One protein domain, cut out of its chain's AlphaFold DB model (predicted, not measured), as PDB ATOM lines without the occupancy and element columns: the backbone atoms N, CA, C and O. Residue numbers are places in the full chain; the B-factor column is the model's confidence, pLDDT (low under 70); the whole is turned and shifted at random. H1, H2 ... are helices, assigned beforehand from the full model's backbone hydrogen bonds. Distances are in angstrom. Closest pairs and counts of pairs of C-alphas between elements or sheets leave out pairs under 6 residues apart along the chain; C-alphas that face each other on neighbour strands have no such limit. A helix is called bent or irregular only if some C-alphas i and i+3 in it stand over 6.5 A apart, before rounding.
ATOM      1  N   GLU A 250      -7.126  26.658  24.883       67.00
ATOM      2  CA  GLU A 250      -7.607  25.833  25.993       67.00
ATOM      3  C   GLU A 250      -6.671  24.674  26.372       67.00
ATOM      4  O   GLU A 250      -6.652  24.254  27.527       67.00
ATOM      5  N   ILE A 251      -5.900  24.124  25.431       67.00
ATOM      6  CA  ILE A 251      -4.923  23.067  25.725       67.00
ATOM      7  C   ILE A 251      -3.662  23.679  26.347       67.00
ATOM      8  O   ILE A 251      -3.151  23.121  27.316       67.00
ATOM      9  N   MET A 252      -3.188  24.834  25.857       71.19
ATOM     10  CA  MET A 252      -2.070  25.557  26.489       71.19
ATOM     11  C   MET A 252      -2.425  25.950  27.930       71.19
ATOM     12  O   MET A 252      -1.655  25.686  28.850       71.19
ATOM     13  N   LEU A 253      -3.643  26.462  28.145       75.31
ATOM     14  CA  LEU A 253      -4.156  26.793  29.476       75.31
ATOM     15  C   LEU A 253      -4.264  25.563  30.396       75.31
ATOM     16  O   LEU A 253      -3.875  25.654  31.560       75.31
ATOM     17  N   ARG A 254      -4.704  24.405  29.879       76.81
ATOM     18  CA  ARG A 254      -4.724  23.139  30.639       76.81
ATOM     19  C   ARG A 254      -3.332  22.638  31.013       76.81
ATOM     20  O   ARG A 254      -3.160  22.023  32.059       76.81
ATOM     21  N   VAL A 255      -2.320  22.880  30.182       74.06
ATOM     22  CA  VAL A 255      -0.934  22.525  30.525       74.06
ATOM     23  C   VAL A 255      -0.408  23.433  31.636       74.06
ATOM     24  O   VAL A 255       0.278  22.941  32.531       74.06
ATOM     25  N   CYS A 256      -0.800  24.712  31.654       78.81
ATOM     26  CA  CYS A 256      -0.470  25.619  32.755       78.81
ATOM     27  C   CYS A 256      -1.023  25.150  34.109       78.81
ATOM     28  O   CYS A 256      -0.408  25.441  35.127       78.81
ATOM     29  N   GLU A 257      -2.128  24.397  34.160       77.75
ATOM     30  CA  GLU A 257      -2.657  23.829  35.417       77.75
ATOM     31  C   GLU A 257      -1.687  22.847  36.095       77.75
ATOM     32  O   GLU A 257      -1.838  22.551  37.277       77.75
ATOM     33  N   ARG A 258      -0.693  22.333  35.361       76.38
ATOM     34  CA  ARG A 258       0.329  21.414  35.881       76.38
ATOM     35  C   ARG A 258       1.652  22.097  36.231       76.38
ATOM     36  O   ARG A 258       2.577  21.411  36.660       76.38
ATOM     37  N   LEU A 259       1.771  23.404  36.005       76.19
ATOM     38  CA  LEU A 259       2.966  24.179  36.336       76.19
ATOM     39  C   LEU A 259       2.868  24.732  37.768       76.19
ATOM     40  O   LEU A 259       1.760  24.862  38.293       76.19
ATOM     41  N   PRO A 260       4.002  25.086  38.406       74.44
ATOM     42  CA  PRO A 260       3.982  25.819  39.670       74.44
ATOM     43  C   PRO A 260       3.097  27.075  39.561       74.44
ATOM     44  O   PRO A 260       3.186  27.750  38.533       74.44
ATOM     45  N   PRO A 261       2.283  27.426  40.579       78.44
ATOM     46  CA  PRO A 261       1.286  28.499  40.476       78.44
ATOM     47  C   PRO A 261       1.846  29.826  39.950       78.44
ATOM     48  O   PRO A 261       1.285  30.399  39.021       78.44
ATOM     49  N   ALA A 262       3.015  30.239  40.453       75.94
ATOM     50  CA  ALA A 262       3.694  31.461  40.020       75.94
ATOM     51  C   ALA A 262       4.064  31.445  38.522       75.94
ATOM     52  O   ALA A 262       3.882  32.431  37.816       75.94
ATOM     53  N   VAL A 263       4.534  30.303  38.008       82.44
ATOM     54  CA  VAL A 263       4.866  30.131  36.582       82.44
ATOM     55  C   VAL A 263       3.591  30.043  35.737       82.44
ATOM     56  O   VAL A 263       3.521  30.589  34.636       82.44
ATOM     57  N   ALA A 264       2.570  29.359  36.252       81.81
ATOM     58  CA  ALA A 264       1.297  29.173  35.574       81.81
ATOM     59  C   ALA A 264       0.576  30.505  35.330       81.81
ATOM     60  O   ALA A 264       0.099  30.729  34.219       81.81
ATOM     61  N   GLU A 265       0.503  31.382  36.334       86.12
ATOM     62  CA  GLU A 265      -0.157  32.691  36.234       86.12
ATOM     63  C   GLU A 265       0.505  33.588  35.186       86.12
ATOM     64  O   GLU A 265      -0.171  34.138  34.312       86.12
ATOM     65  N   GLU A 266       1.837  33.664  35.195       83.12
ATOM     66  CA  GLU A 266       2.577  34.478  34.234       83.12
ATOM     67  C   GLU A 266       2.369  33.995  32.793       83.12
ATOM     68  O   GLU A 266       2.081  34.798  31.902       83.12
ATOM     69  N   ILE A 267       2.445  32.683  32.552       84.75
ATOM     70  CA  ILE A 267       2.279  32.116  31.207       84.75
ATOM     71  C   ILE A 267       0.823  32.228  30.744       84.75
ATOM     72  O   ILE A 267       0.580  32.570  29.583       84.75
ATOM     73  N   LYS A 268      -0.156  32.023  31.638       87.56
ATOM     74  CA  LYS A 268      -1.580  32.249  31.335       87.56
ATOM     75  C   LYS A 268      -1.826  33.691  30.892       87.56
ATOM     76  O   LYS A 268      -2.441  33.890  29.846       87.56
ATOM     77  N   SER A 269      -1.254  34.677  31.587       87.62
ATOM     78  CA  SER A 269      -1.397  36.092  31.213       87.62
ATOM     79  C   SER A 269      -0.845  36.402  29.812       87.62
ATOM     80  O   SER A 269      -1.398  37.232  29.092       87.62
ATOM     81  N   LYS A 270       0.239  35.735  29.390       86.44
ATOM     82  CA  LYS A 270       0.832  35.904  28.052       86.44
ATOM     83  C   LYS A 270       0.001  35.236  26.956       86.44
ATOM     84  O   LYS A 270      -0.154  35.787  25.868       86.44
ATOM     85  N   ILE A 271      -0.582  34.073  27.253       83.69
ATOM     86  CA  ILE A 271      -1.544  33.399  26.368       83.69
ATOM     87  C   ILE A 271      -2.806  34.256  26.201       83.69
ATOM     88  O   ILE A 271      -3.359  34.365  25.106       83.69
ATOM     89  N   GLU A 272      -3.282  34.878  27.279       84.06
ATOM     90  CA  GLU A 272      -4.464  35.739  27.254       84.06
ATOM     91  C   GLU A 272      -4.243  37.019  26.450       84.06
ATOM     92  O   GLU A 272      -5.114  37.372  25.653       84.06
ATOM     93  N   ARG A 273      -3.055  37.624  26.568       85.94
ATOM     94  CA  ARG A 273      -2.603  38.791  25.790       85.94
ATOM     95  C   ARG A 273      -2.181  38.477  24.351       85.94
ATOM     96  O   ARG A 273      -1.791  39.380  23.620       85.94
ATOM     97  N   ASN A 274      -2.295  37.219  23.921       77.69
ATOM     98  CA  ASN A 274      -1.954  36.769  22.568       77.69
ATOM     99  C   ASN A 274      -0.467  36.984  22.190       77.69
ATOM    100  O   ASN A 274      -0.117  37.084  21.009       77.69
ATOM    101  N   GLU A 275       0.402  37.045  23.205       81.56
ATOM    102  CA  GLU A 275       1.865  37.096  23.073       81.56
ATOM    103  C   GLU A 275       2.443  35.707  22.768       81.56
ATOM    104  O   GLU A 275       3.476  35.600  22.120       81.56
ATOM    105  N   ILE A 276       1.748  34.645  23.198       79.06
ATOM    106  CA  ILE A 276       2.049  33.247  22.866       79.06
ATOM    107  C   ILE A 276       0.969  32.740  21.913       79.06
ATOM    108  O   ILE A 276      -0.174  32.505  22.311       79.06
ATOM    109  N   ARG A 277       1.332  32.575  20.644       69.88
ATOM    110  CA  ARG A 277       0.412  32.286  19.534       69.88
ATOM    111  C   ARG A 277       0.444  30.827  19.108       69.88
ATOM    112  O   ARG A 277      -0.511  30.335  18.506       69.88
ATOM    113  N   ASN A 278       1.538  30.127  19.391       68.00
ATOM    114  CA  ASN A 278       1.720  28.736  18.998       68.00
ATOM    115  C   ASN A 278       2.458  27.912  20.064       68.00
ATOM    116  O   ASN A 278       3.013  28.420  21.036       68.00
ATOM    117  N   TRP A 279       2.467  26.593  19.863       66.69
ATOM    118  CA  TRP A 279       3.060  25.645  20.805       66.69
ATOM    119  C   TRP A 279       4.580  25.765  20.950       66.69
ATOM    120  O   TRP A 279       5.126  25.385  21.986       66.69
ATOM    121  N   LYS A 280       5.272  26.241  19.909       72.06
ATOM    122  CA  LYS A 280       6.724  26.423  19.956       72.06
ATOM    123  C   LYS A 280       7.059  27.557  20.925       72.06
ATOM    124  O   LYS A 280       7.791  27.313  21.878       72.06
ATOM    125  N   GLU A 281       6.419  28.712  20.748       77.38
ATOM    126  CA  GLU A 281       6.514  29.862  21.657       77.38
ATOM    127  C   GLU A 281       6.104  29.483  23.084       77.38
ATOM    128  O   GLU A 281       6.808  29.797  24.039       77.38
ATOM    129  N   PHE A 282       5.012  28.723  23.238       77.12
ATOM    130  CA  PHE A 282       4.574  28.235  24.547       77.12
ATOM    131  C   PHE A 282       5.646  27.381  25.225       77.12
ATOM    132  O   PHE A 282       5.946  27.579  26.397       77.12
ATOM    133  N   ARG A 283       6.247  26.429  24.503       76.19
ATOM    134  CA  ARG A 283       7.273  25.544  25.066       76.19
ATOM    135  C   ARG A 283       8.536  26.308  25.447       76.19
ATOM    136  O   ARG A 283       9.119  26.006  26.484       76.19
ATOM    137  N   GLU A 284       8.966  27.242  24.606       80.38
ATOM    138  CA  GLU A 284      10.137  28.080  24.868       80.38
ATOM    139  C   GLU A 284       9.915  28.952  26.108       80.38
ATOM    140  O   GLU A 284      10.759  28.957  27.004       80.38
ATOM    141  N   GLU A 285       8.744  29.584  26.232       82.94
ATOM    142  CA  GLU A 285       8.408  30.391  27.405       82.94
ATOM    143  C   GLU A 285       8.274  29.532  28.672       82.94
ATOM    144  O   GLU A 285       8.851  29.874  29.702       82.94
ATOM    145  N   VAL A 286       7.588  28.382  28.611       80.00
ATOM    146  CA  VAL A 286       7.500  27.441  29.745       80.00
ATOM    147  C   VAL A 286       8.889  27.018  30.194       80.00
ATOM    148  O   VAL A 286       9.176  27.047  31.388       80.00
ATOM    149  N   ARG A 287       9.761  26.640  29.255       79.12
ATOM    150  CA  ARG A 287      11.124  26.221  29.578       79.12
ATOM    151  C   ARG A 287      11.884  27.334  30.291       79.12
ATOM    152  O   ARG A 287      12.407  27.089  31.373       79.12
ATOM    153  N   LYS A 288      11.874  28.540  29.721       84.75
ATOM    154  CA  LYS A 288      12.534  29.712  30.296       84.75
ATOM    155  C   LYS A 288      12.057  29.984  31.724       84.75
ATOM    156  O   LYS A 288      12.869  30.113  32.633       84.75
ATOM    157  N   ARG A 289      10.741  30.016  31.951       79.81
ATOM    158  CA  ARG A 289      10.178  30.340  33.272       79.81
ATOM    159  C   ARG A 289      10.363  29.237  34.301       79.81
ATOM    160  O   ARG A 289      10.534  29.530  35.478       79.81
ATOM    161  N   VAL A 290      10.339  27.976  33.879       73.06
ATOM    162  CA  VAL A 290      10.641  26.849  34.769       73.06
ATOM    163  C   VAL A 290      12.117  26.851  35.163       73.06
ATOM    164  O   VAL A 290      12.408  26.572  36.321       73.06
ATOM    165  N   GLU A 291      13.034  27.187  34.250       76.25
ATOM    166  CA  GLU A 291      14.461  27.363  34.560       76.25
ATOM    167  C   GLU A 291      14.657  28.519  35.562       76.25
ATOM    168  O   GLU A 291      15.194  28.293  36.644       76.25
ATOM    169  N   GLU A 292      14.085  29.701  35.301       79.62
ATOM    170  CA  GLU A 292      14.133  30.853  36.222       79.62
ATOM    171  C   GLU A 292      13.533  30.544  37.610       79.62
ATOM    172  O   GLU A 292      14.086  30.924  38.645       79.62
ATOM    173  N   TYR A 293      12.390  29.851  37.653       75.19
ATOM    174  CA  TYR A 293      11.739  29.460  38.904       75.19
ATOM    175  C   TYR A 293      12.561  28.417  39.664       75.19
ATOM    176  O   TYR A 293      12.702  28.509  40.882       75.19
ATOM    177  N   ARG A 294      13.135  27.440  38.953       72.62
ATOM    178  CA  ARG A 294      14.011  26.427  39.543       72.62
ATOM    179  C   ARG A 294      15.232  27.076  40.181       72.62
ATOM    180  O   ARG A 294      15.545  26.733  41.316       72.62
TER     181      ARG A 294
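What this domain is: This is residues 250 to 294 of the 401 residues of an uncharacterized protein of Staphylothermus marinus (UniProt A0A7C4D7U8). Three helices run up and down side by side as a small three-helix bundle, their centres at the corners of a triangle: the short H1 folds back into H2, and H2 folds back into the long H3. H2 touches both of the others, while the side between H1 and H3 is more open, these two being close but not clearly touching. The printed part has 45 residues with three named helices, in the order H1, H2, H3, and no named strand; the class is all helix. It is compact, with a radius of gyration of the C-alphas of 9.3 A, and its C-alphas span 25 by 17 by 15 A along their three main axes.

Where its parts are: H1 is residues 250 to 256, beginning with C-alpha 250 at (-7.607, 25.833, 25.993) and measuring 9.8 A from first to last C-alpha. H2 is residues 261 to 272, from C-alpha 261 at (1.286, 28.499, 40.476), and measures 16.1 A. H3, the longest helix, is residues 279 to 294; it measures 21.7 A and ends with C-alpha 294 at (14.011, 26.427, 39.543). No helix is bent or irregular.

How they stand to each other: H1 and H2 form a helical hairpin and touch, their closest C-alphas being those of Cys 256 and Ala 264, 4.9 A apart. Their lines stand at a shallow tilt of 26 degrees, opposite ways. H2 and H3 form a second helical hairpin. They touch with residues 263 to 267 of H2 alone; the closest C-alphas are those of Val 263 and Arg 289, 6.3 A apart. Their lines stand at a shallow tilt of 27 degrees, opposite ways. H1 and H3 are close but not clearly touching, with 2 pairs of C-alphas within 8 A; the closest are those of Met 252 and Phe 282, 7.4 A apart. They run the same way at a shallow tilt of 17 degrees, with their centres 13.6 A apart. In H1 and H3 every pair of backbone O of residue i and N of residue i+4 is within hydrogen-bond range; in H2 this holds for 7 of 8 pairs.

The domain as a whole: The two C-alphas farthest apart are those of Glu 250 and Arg 294, the first and last printed residues, at 25.5 A. The printed part has no cut. The link from H1 to H2, with 4 residues between them, is tight; the link from H2 to H3, with 6 residues, is short. The mean pLDDT of the printed part is 78.0. The model's confidence is under 70 at residues 250 to 251, which belong to H1, and at residues 277 to 279, of which 279 belongs to H3.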